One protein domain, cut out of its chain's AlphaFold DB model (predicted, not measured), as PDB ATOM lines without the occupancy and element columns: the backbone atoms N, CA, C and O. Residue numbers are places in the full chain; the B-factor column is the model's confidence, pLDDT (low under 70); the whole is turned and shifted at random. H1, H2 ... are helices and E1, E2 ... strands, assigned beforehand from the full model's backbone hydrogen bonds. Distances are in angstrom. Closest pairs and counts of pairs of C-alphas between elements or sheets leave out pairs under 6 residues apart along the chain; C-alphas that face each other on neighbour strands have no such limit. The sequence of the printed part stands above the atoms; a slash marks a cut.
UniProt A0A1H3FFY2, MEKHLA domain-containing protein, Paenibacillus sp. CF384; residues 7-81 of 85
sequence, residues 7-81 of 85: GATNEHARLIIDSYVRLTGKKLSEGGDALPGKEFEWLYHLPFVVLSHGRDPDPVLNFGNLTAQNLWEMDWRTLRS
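AT A GLANCE: This is residues 7 to 81 of the 85 residues of the protein "MEKHLA domain-containing protein" of Paenibacillus sp. CF384 (UniProt A0A1H3FFY2). What does the model look like? A short antiparallel hairpin, E1 and E2, forms a small core: residues 12 to 16 of the long helix H1 come near one side of it, the small H4 lies beside E2 away from H1, and H2 and H3 follow each other roughly in line past one end of the strands. H2 meets the beginning of H1 at about a right angle, and a long loop, residues 25 to 38, folds back from the far end of H1 to H2. What is it made of, and how large is it? The printed part has 75 residues, with four named helices and two named strands in the order H1 H2 E1 E2 H3 H4; the class is mostly helix, with helices holding 32 and strands 7 of the 39 residues in named elements. It is compact and rounded, with a radius of gyration of the C-alphas of 12.2 A and spans of 30 by 26 by 20 A.

HOW THE PARTS SIT: How do the strands pair? E1, residues 51 to 53, and E2, residues 61 to 64, are antiparallel neighbours in a hairpin, at 168 degrees between their directions. N 52 and O 63 are 3.1 A apart and N 62 and O 52 are 2.9 A apart, both within hydrogen-bond range. Which helices touch? H1, residues 10 to 24, and H2, residues 39 to 44, touch and are about perpendicular, at 76 degrees; their closest C-alphas, of Asn 10 and Phe 40, are 4.7 A apart. What of the last two helices? H3, residues 66 to 72, is close to H2 but not clearly touching, with the closest C-alphas, of Tyr 44 and Leu 66, 5.7 A apart, and runs the same way at a shallow tilt of 27 degrees. For H4, residues 76 to 79, and E2 the closest C-alphas, of Leu 61 and Leu 79, are 7.0 A apart; H1 and H4 are apart. Are the helix backbones well formed? In H1, H2 and H3 every O i to N i+4 pair is within hydrogen-bond range; H4 is too short for such a pair.

IN THESE COORDINATES: Where does E1 begin? C-alpha 51 is at (193.355, 236.368, 259.317). How long are the helices? H1 measures 21.1 A from C-alpha 10 at (189.062, 250.731, 260.537) to C-alpha 24, and H3 measures 10.1 A. Where does H4 end? C-alpha 79 is at (184.495, 232.045, 258.195).

THE WHOLE: How far does it reach? The two C-alphas farthest apart, those of Gly 31 and Pro 57, are 34.6 A apart. Is any link long or cut? The link from H1 to H2, 14 residues, is long, and the printed part has no cut. How confident is the model? The mean pLDDT of the printed part is 94.9, and no printed residue is under 70.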
ATOM      1  N   GLY A   7     185.517 243.266 264.108       88.62
ATOM      2  CA  GLY A   7     186.483 242.939 263.059       88.62
ATOM      3  C   GLY A   7     186.286 243.690 261.740       88.62
ATOM      4  O   GLY A   7     187.218 243.773 260.953       88.62
ATOM      5  N   ALA A   8     185.107 244.268 261.497       94.44
ATOM      6  CA  ALA A   8     184.781 245.005 260.277       94.44
ATOM      7  C   ALA A   8     185.009 246.527 260.396       94.44
ATOM      8  O   ALA A   8     184.292 247.317 259.785       94.44
ATOM      9  N   THR A   9     185.964 246.962 261.226       97.31
ATOM     10  CA  THR A   9     186.200 248.386 261.526       97.31
ATOM     11  C   THR A   9     187.602 248.835 261.119       97.31
ATOM     12  O   THR A   9     188.553 248.053 261.144       97.31
ATOM     13  N   ASN A  10     187.750 250.125 260.795       97.62
ATOM     14  CA  ASN A  10     189.062 250.731 260.537       97.62
ATOM     15  C   ASN A  10     189.986 250.649 261.758       97.62
ATOM     16  O   ASN A  10     191.186 250.444 261.609       97.62
ATOM     17  N   GLU A  11     189.435 250.778 262.966       97.50
ATOM     18  CA  GLU A  11     190.201 250.647 264.207       97.50
ATOM     19  C   GLU A  11     190.797 249.242 264.349       97.50
ATOM     20  O   GLU A  11     191.995 249.102 264.582       97.50
ATOM     21  N   HIS A  12     190.000 248.195 264.122       96.94
ATOM     22  CA  HIS A  12     190.505 246.826 264.175       96.94
ATOM     23  C   HIS A  12     191.518 246.535 263.062       96.94
ATOM     24  O   HIS A  12     192.547 245.910 263.314       96.94
ATOM     25  N   ALA A  13     191.273 247.035 261.848       97.69
ATOM     26  CA  ALA A  13     192.216 246.898 260.744       97.69
ATOM     27  C   ALA A  13     193.573 247.552 261.061       97.69
ATOM     28  O   ALA A  13     194.609 246.921 260.853       97.69
ATOM     29  N   ARG A  14     193.580 248.761 261.644       97.12
ATOM     30  CA  ARG A  14     194.808 249.414 262.134       97.12
ATOM     31  C   ARG A  14     195.542 248.546 263.147       97.12
ATOM     32  O   ARG A  14     196.738 248.336 262.997       97.12
ATOM     33  N   LEU A  15     194.833 247.971 264.122       96.62
ATOM     34  CA  LEU A  15     195.452 247.094 265.122       96.62
ATOM     35  C   LEU A  15     196.163 245.891 264.489       96.62
ATOM     36  O   LEU A  15     197.251 245.533 264.942       96.62
ATOM     37  N   ILE A  16     195.580 245.278 263.455       97.00
ATOM     38  CA  ILE A  16     196.201 244.165 262.721       97.00
ATOM     39  C   ILE A  16     197.466 244.642 261.998       97.00
ATOM     40  O   ILE A  16     198.529 244.036 262.156       97.00
ATOM     41  N   ILE A  17     197.362 245.740 261.242       96.25
ATOM     42  CA  ILE A  17     198.465 246.314 260.455       96.25
ATOM     43  C   ILE A  17     199.635 246.699 261.367       96.25
ATOM     44  O   ILE A  17     200.763 246.243 261.163       96.25
ATOM     45  N   ASP A  18     199.358 247.467 262.418       95.94
ATOM     46  CA  ASP A  18     200.365 247.963 263.355       95.94
ATOM     47  C   ASP A  18     201.006 246.818 264.144       95.94
ATOM     48  O   ASP A  18     202.218 246.813 264.377       95.94
ATOM     49  N   SER A  19     200.220 245.807 264.531       95.69
ATOM     50  CA  SER A  19     200.750 244.632 265.230       95.69
ATOM     51  C   SER A  19     201.712 243.843 264.352       95.69
ATOM     52  O   SER A  19     202.766 243.437 264.840       95.69
ATOM     53  N   TYR A  20     201.394 243.658 263.071       95.94
ATOM     54  CA  TYR A  20     202.284 242.977 262.135       95.94
ATOM     55  C   TYR A  20     203.611 243.723 261.977       95.94
ATOM     56  O   TYR A  20     204.673 243.111 262.117       95.94
ATOM     57  N   VAL A  21     203.568 245.045 261.771       95.75
ATOM     58  CA  VAL A  21     204.780 245.874 261.666       95.75
ATOM     59  C   VAL A  21     205.594 245.803 262.953       95.75
ATOM     60  O   VAL A  21     206.796 245.560 262.907       95.75
ATOM     61  N   ARG A  22     204.951 245.947 264.116       97.06
ATOM     62  CA  ARG A  22     205.626 245.905 265.419       97.06
ATOM     63  C   ARG A  22     206.298 244.561 265.701       97.06
ATOM     64  O   ARG A  22     207.375 244.540 266.286       97.06
ATOM     65  N   LEU A  23     205.654 243.451 265.336       97.06
ATOM     66  CA  LEU A  23     206.139 242.103 265.650       97.06
ATOM     67  C   LEU A  23     207.161 241.582 264.637       97.06
ATOM     68  O   LEU A  23     208.017 240.782 265.001       97.06
ATOM     69  N   THR A  24     207.071 242.007 263.378       96.50
ATOM     70  CA  THR A  24     207.908 241.467 262.293       96.50
ATOM     71  C   THR A  24     208.933 242.462 261.755       96.50
ATOM     72  O   THR A  24     209.864 242.058 261.061       96.50
ATOM     73  N   GLY A  25     208.757 243.758 262.025       96.00
ATOM     74  CA  GLY A  25     209.525 244.845 261.413       96.00
ATOM     75  C   GLY A  25     209.207 245.084 259.933       96.00
ATOM     76  O   GLY A  25     209.862 245.909 259.300       96.00
ATOM     77  N   LYS A  26     208.231 244.369 259.356       94.06
ATOM     78  CA  LYS A  26     207.893 244.429 257.929       94.06
ATOM     79  C   LYS A  26     206.570 245.146 257.709       94.06
ATOM     80  O   LYS A  26     205.638 244.996 258.496       94.06
ATOM     81  N   LYS A  27     206.460 245.869 256.594       93.56
ATOM     82  CA  LYS A  27     205.166 246.356 256.109       93.56
ATOM     83  C   LYS A  27     204.322 245.191 255.615       93.56
ATOM     84  O   LYS A  27     204.852 244.218 255.083       93.56
ATOM     85  N   LEU A  28     203.011 245.302 255.803       92.75
ATOM     86  CA  LEU A  28     202.073 244.256 255.406       92.75
ATOM     87  C   LEU A  28     201.959 244.161 253.876       92.75
ATOM     88  O   LEU A  28     201.791 243.073 253.348       92.75
ATOM     89  N   SER A  29     202.129 245.279 253.165       91.38
ATOM     90  CA  SER A  29     202.213 245.335 251.704       91.38
ATOM     91  C   SER A  29     203.398 246.193 251.269       91.38
ATOM     92  O   SER A  29     203.676 247.234 251.865       91.38
ATOM     93  N   GLU A  30     204.074 245.782 250.199       85.56
ATOM     94  CA  GLU A  30     205.105 246.596 249.541       85.56
ATOM     95  C   GLU A  30     204.491 247.731 248.706       85.56
ATOM     96  O   GLU A  30     205.142 248.743 248.460       85.56
ATOM     97  N   GLY A  31     203.215 247.600 248.317       82.12
ATOM     98  CA  GLY A  31     202.487 248.565 247.485       82.12
ATOM     99  C   GLY A  31     202.042 249.845 248.202       82.12
ATOM    100  O   GLY A  31     201.301 250.632 247.619       82.12
ATOM    101  N   GLY A  32     202.461 250.051 249.453       85.12
ATOM    102  CA  GLY A  32     202.121 251.217 250.269       85.12
ATOM    103  C   GLY A  32     201.267 250.878 251.487       85.12
ATOM    104  O   GLY A  32     201.024 249.711 251.787       85.12
ATOM    105  N   ASP A  33     200.832 251.921 252.188       89.19
ATOM    106  CA  ASP A  33     200.043 251.826 253.415       89.19
ATOM    107  C   ASP A  33     198.586 252.240 253.153       89.19
ATOM    108  O   ASP A  33     198.271 252.909 252.163       89.19
ATOM    109  N   ALA A  34     197.682 251.853 254.051       93.06
ATOM    110  CA  ALA A  34     196.297 252.291 253.981       93.06
ATOM    111  C   ALA A  34     196.163 253.814 254.157       93.06
ATOM    112  O   ALA A  34     196.849 254.427 254.977       93.06
ATOM    113  N   LEU A  35     195.216 254.421 253.433       94.25
ATOM    114  CA  LEU A  35     194.838 255.815 253.669       94.25
ATOM    115  C   LEU A  35     194.085 255.951 255.006       94.25
ATOM    116  O   LEU A  35     193.295 255.061 255.345       94.25
ATOM    117  N   PRO A  36     194.249 257.073 255.736       94.38
ATOM    118  CA  PRO A  36     193.512 257.320 256.968       94.38
ATOM    119  C   PRO A  36     191.995 257.191 256.778       94.38
ATOM    120  O   PRO A  36     191.395 257.895 255.967       94.38
ATOM    121  N   GLY A  37     191.364 256.293 257.537       96.19
ATOM    122  CA  GLY A  37     189.925 256.025 257.470       96.19
ATOM    123  C   GLY A  37     189.518 255.012 256.395       96.19
ATOM    124  O   GLY A  37     188.320 254.803 256.185       96.19
ATOM    125  N   LYS A  38     190.485 254.385 255.717       97.31
ATOM    126  CA  LYS A  38     190.294 253.352 254.686       97.31
ATOM    127  C   LYS A  38     191.022 252.045 255.005       97.31
ATOM    128  O   LYS A  38     191.190 251.199 254.133       97.31
ATOM    129  N   GLU A  39     191.450 251.862 256.247       97.44
ATOM    130  CA  GLU A  39     192.282 250.736 256.668       97.44
ATOM    131  C   GLU A  39     191.570 249.400 256.528       97.44
ATOM    132  O   GLU A  39     192.177 248.443 256.055       97.44
ATOM    133  N   PHE A  40     190.280 249.344 256.871       97.69
ATOM    134  CA  PHE A  40     189.494 248.131 256.684       97.69
ATOM    135  C   PHE A  40     189.382 247.767 255.206       97.69
ATOM    136  O   PHE A  40     189.691 246.641 254.833       97.69
ATOM    137  N   GLU A  41     188.982 248.722 254.365       97.06
ATOM    138  CA  GLU A  41     188.817 248.509 252.924       97.06
ATOM    139  C   GLU A  41     190.125 248.041 252.280       97.06
ATOM    140  O   GLU A  41     190.127 247.079 251.514       97.06
ATOM    141  N   TRP A  42     191.241 248.673 252.640       97.56
ATOM    142  CA  TRP A  42     192.563 248.310 252.149       97.56
ATOM    143  C   TRP A  42     192.979 246.900 252.592       97.56
ATOM    144  O   TRP A  42     193.294 246.064 251.748       97.56
ATOM    145  N   LEU A  43     192.912 246.602 253.897       97.56
ATOM    146  CA  LEU A  43     193.291 245.301 254.462       97.56
ATOM    147  C   LEU A  43     192.414 244.165 253.911       97.56
ATOM    148  O   LEU A  43     192.899 243.071 253.619       97.56
ATOM    149  N   TYR A  44     191.117 244.434 253.745       97.75
ATOM    150  CA  TYR A  44     190.130 243.470 253.267       97.75
ATOM    151  C   TYR A  44     190.366 243.036 251.810       97.75
ATOM    152  O   TYR A  44     190.046 241.898 251.463       97.75
ATOM    153  N   HIS A  45     190.966 243.891 250.977       97.25
ATOM    154  CA  HIS A  45     191.208 243.616 249.553       97.25
ATOM    155  C   HIS A  45     192.657 243.246 249.213       97.25
ATOM    156  O   HIS A  45     193.004 243.156 248.034       97.25
ATOM    157  N   LEU A  46     193.520 243.013 250.206       97.06
ATOM    158  CA  LEU A  46     194.886 242.575 249.928       97.06
ATOM    159  C   LEU A  46     194.922 241.235 249.168       97.06
ATOM    160  O   LEU A  46     194.124 240.338 249.459       97.06
ATOM    161  N   PRO A  47     195.881 241.062 248.239       96.06
ATOM    162  CA  PRO A  47     195.916 239.928 247.312       96.06
ATOM    163  C   PRO A  47     196.439 238.623 247.941       96.06
ATOM    164  O   PRO A  47     196.771 237.679 247.233       96.06
ATOM    165  N   PHE A  48     196.542 238.562 249.266       96.50
ATOM    166  CA  PHE A  48     196.945 237.384 250.028       96.50
ATOM    167  C   PHE A  48     196.063 237.246 251.266       96.50
ATOM    168  O   PHE A  48     195.363 238.180 251.655       96.50
ATOM    169  N   VAL A  49     196.072 236.066 251.880       97.75
ATOM    170  CA  VAL A  49     195.244 235.773 253.052       97.75
ATOM    171  C   VAL A  49     195.705 236.583 254.261       97.75
ATOM    172  O   VAL A  49     196.874 236.538 254.641       97.75
ATOM    173  N   VAL A  50     194.755 237.266 254.900       97.44
ATOM    174  CA  VAL A  50     194.942 237.910 256.204       97.44
ATOM    175  C   VAL A  50     193.834 237.444 257.134       97.44
ATOM    176  O   VAL A  50     192.651 237.624 256.836       97.44
ATOM    177  N   LEU A  51     194.233 236.867 258.264       96.81
ATOM    178  CA  LEU A  51     193.355 236.368 259.317       96.81
ATOM    179  C   LEU A  51     193.805 236.927 260.668       96.81
ATOM    180  O   LEU A  51     194.999 237.136 260.890       96.81
ATOM    181  N   SER A  52     192.866 237.104 261.595       96.12
ATOM    182  CA  SER A  52     193.194 237.311 263.008       96.12
ATOM    183  C   SER A  52     192.174 236.657 263.931       96.12
ATOM    184  O   SER A  52     191.048 236.346 263.536       96.12
ATOM    185  N   HIS A  53     192.582 236.441 265.180       94.69
ATOM    186  CA  HIS A  53     191.756 235.852 266.227       94.69
ATOM    187  C   HIS A  53     192.131 236.391 267.616       94.69
ATOM    188  O   HIS A  53     193.082 237.158 267.775       94.69
ATOM    189  N   GLY A  54     191.331 236.025 268.621       90.75
ATOM    190  CA  GLY A  54     191.589 236.327 270.031       90.75
ATOM    191  C   GLY A  54     192.660 235.425 270.653       90.75
ATOM    192  O   GLY A  54     193.379 234.714 269.963       90.75
ATOM    193  N   ARG A  55     192.766 235.435 271.984       91.25
ATOM    194  CA  ARG A  55     193.723 234.590 272.731       91.25
ATOM    195  C   ARG A  55     193.086 233.322 273.306       91.25
ATOM    196  O   ARG A  55     193.710 232.646 274.118       91.25
ATOM    197  N   ASP A  56     191.837 233.048 272.946       91.31
ATOM    198  CA  ASP A  56     191.092 231.900 273.450       91.31
ATOM    199  C   ASP A  56     191.748 230.575 273.015       91.31
ATOM    200  O   ASP A  56     192.260 230.502 271.897       91.31
ATOM    201  N   PRO A  57     191.716 229.522 273.858       88.25
ATOM    202  CA  PRO A  57     192.291 228.210 273.527       88.25
ATOM    203  C   PRO A  57     191.683 227.542 272.284       88.25
ATOM    204  O   PRO A  57     192.344 226.737 271.638       88.25
ATOM    205  N   ASP A  58     190.434 227.885 271.966       87.88
ATOM    206  CA  ASP A  58     189.705 227.486 270.760       87.88
ATOM    207  C   ASP A  58     189.301 228.770 270.008       87.88
ATOM    208  O   ASP A  58     188.209 229.316 270.240       87.88
ATOM    209  N   PRO A  59     190.233 229.366 269.238       89.25
ATOM    210  CA  PRO A  59     190.061 230.708 268.713       89.25
ATOM    211  C   PRO A  59     189.093 230.730 267.532       89.25
ATOM    212  O   PRO A  59     189.286 230.069 266.516       89.25
ATOM    213  N   VAL A  60     188.090 231.600 267.629       92.50
ATOM    214  CA  VAL A  60     187.264 231.985 266.481       92.50
ATOM    215  C   VAL A  60     187.936 233.142 265.758       92.50
ATOM    216  O   VAL A  60     188.400 234.095 266.398       92.50
ATOM    217  N   LEU A  61     187.956 233.087 264.425       95.25
ATOM    218  CA  LEU A  61     188.438 234.196 263.610       95.25
ATOM    219  C   LEU A  61     187.601 235.447 263.888       95.25
ATOM    220  O   LEU A  61     186.376 235.438 263.779       95.25
ATOM    221  N   ASN A  62     188.265 236.546 264.237       94.56
ATOM    222  CA  ASN A  62     187.615 237.844 264.411       94.56
ATOM    223  C   ASN A  62     187.690 238.698 263.134       94.56
ATOM    224  O   ASN A  62     186.835 239.567 262.946       94.56
ATOM    225  N   PHE A  63     188.612 238.376 262.221       97.00
ATOM    226  CA  PHE A  63     188.754 238.962 260.890       97.00
ATOM    227  C   PHE A  63     189.230 237.906 259.884       97.00
ATOM    228  O   PHE A  63     190.073 237.066 260.206       97.00
ATOM    229  N   GLY A  64     188.726 237.998 258.653       97.12
ATOM    230  CA  GLY A  64     189.267 237.296 257.494       97.12
ATOM    231  C   GLY A  64     188.972 238.073 256.213       97.12
ATOM    232  O   GLY A  64     187.826 238.445 255.965       97.12
ATOM    233  N   ASN A  65     190.000 238.369 255.421       97.75
ATOM    234  CA  ASN A  65     189.859 239.222 254.241       97.75
ATOM    235  C   ASN A  65     189.127 238.530 253.068       97.75
ATOM    236  O   ASN A  65     188.722 237.369 253.156       97.75
ATOM    237  N   LEU A  66     188.924 239.239 251.954       98.06
ATOM    238  CA  LEU A  66     188.238 238.677 250.784       98.06
ATOM    239  C   LEU A  66     189.000 237.491 250.181       98.06
ATOM    240  O   LEU A  66     188.392 236.497 249.795       98.06
ATOM    241  N   THR A  67     190.332 237.560 250.151       98.44
ATOM    242  CA  THR A  67     191.168 236.457 249.662       98.44
ATOM    243  C   THR A  67     190.975 235.186 250.491       98.44
ATOM    244  O   THR A  67     190.873 234.105 249.919       98.44
ATOM    245  N   ALA A  68     190.848 235.306 251.816       98.12
ATOM    246  CA  ALA A  68     190.499 234.182 252.682       98.12
ATOM    247  C   ALA A  68     189.126 233.588 252.327       98.12
ATOM    248  O   ALA A  68     189.014 232.389 252.090       98.12
ATOM    249  N   GLN A  69     188.091 234.425 252.240       97.69
ATOM    250  CA  GLN A  69     186.736 233.976 251.895       97.69
ATOM    251  C   GLN A  69     186.691 233.222 250.562       97.69
ATOM    252  O   GLN A  69     186.073 232.167 250.478       97.69
ATOM    253  N   ASN A  70     187.403 233.723 249.551       98.06
ATOM    254  CA  ASN A  70     187.497 233.063 248.253       98.06
ATOM    255  C   ASN A  70     188.254 231.732 248.331       98.06
ATOM    256  O   ASN A  70     187.824 230.762 247.718       98.06
ATOM    257  N   LEU A  71     189.362 231.672 249.080       98.12
ATOM    258  CA  LEU A  71     190.168 230.455 249.219       98.12
ATOM    259  C   LEU A  71     189.389 229.315 249.887       98.12
ATOM    260  O   LEU A  71     189.526 228.165 249.483       98.12
ATOM    261  N   TRP A  72     188.603 229.636 250.916       96.25
ATOM    262  CA  TRP A  72     187.825 228.652 251.675       96.25
ATOM    263  C   TRP A  72     186.380 228.499 251.197       96.25
ATOM    264  O   TRP A  72     185.644 227.718 251.788       96.25
ATOM    265  N   GLU A  73     185.973 229.224 250.152       96.94
ATOM    266  CA  GLU A  73     184.601 229.229 249.624       96.94
ATOM    267  C   GLU A  73     183.545 229.525 250.710       96.94
ATOM    268  O   GLU A  73     182.453 228.958 250.742       96.94
ATOM    269  N   MET A  74     183.879 230.438 251.627       95.44
ATOM    270  CA  MET A  74     183.052 230.795 252.782       95.44
ATOM    271  C   MET A  74     182.705 232.276 252.781       95.44
ATOM    272  O   MET A  74     183.539 233.126 252.478       95.44
ATOM    273  N   ASP A  75     181.491 232.601 253.220       95.31
ATOM    274  CA  ASP A  75     181.135 233.982 253.522       95.31
ATOM    275  C   ASP A  75     181.758 234.491 254.837       95.31
ATOM    276  O   ASP A  75     182.193 233.733 255.708       95.31
ATOM    277  N   TRP A  76     181.750 235.816 255.010       94.62
ATOM    278  CA  TRP A  76     182.239 236.526 256.198       94.62
ATOM    279  C   TRP A  76     181.655 236.019 257.523       94.62
ATOM    280  O   TRP A  76     182.306 236.101 258.570       94.62
ATOM    281  N   ARG A  77     180.403 235.544 257.513       93.94
ATOM    282  CA  ARG A  77     179.730 235.053 258.720       93.94
ATOM    283  C   ARG A  77     180.216 233.652 259.073       93.94
ATOM    284  O   ARG A  77     180.493 233.390 260.237       93.94
ATOM    285  N   THR A  78     180.319 232.786 258.074       94.44
ATOM    286  CA  THR A  78     180.706 231.380 258.185       94.44
ATOM    287  C   THR A  78     182.172 231.263 258.568       94.44
ATOM    288  O   THR A  78     182.474 230.585 259.548       94.44
ATOM    289  N   LEU A  79     183.055 232.022 257.908       93.75
ATOM    290  CA  LEU A  79     184.495 232.045 258.195       93.75
ATOM    291  C   LEU A  79     184.806 232.438 259.650       93.75
ATOM    292  O   LEU A  79     185.793 232.001 260.228       93.75
ATOM    293  N   ARG A  80     183.956 233.271 260.260       92.38
ATOM    294  CA  ARG A  80     184.101 233.755 261.644       92.38
ATOM    295  C   ARG A  80     183.153 233.065 262.624       92.38
ATOM    296  O   ARG A  80     182.840 233.613 263.682       92.38
ATOM    297  N   SER A  81     182.642 231.893 262.265       90.31
ATOM    298  CA  SER A  81     181.808 231.073 263.140       90.31
ATOM    299  C   SER A  81     182.611 229.905 263.711       90.31
ATOM    300  O   SER A  81     183.644 229.525 263.168       90.31
TER     301      SER A  81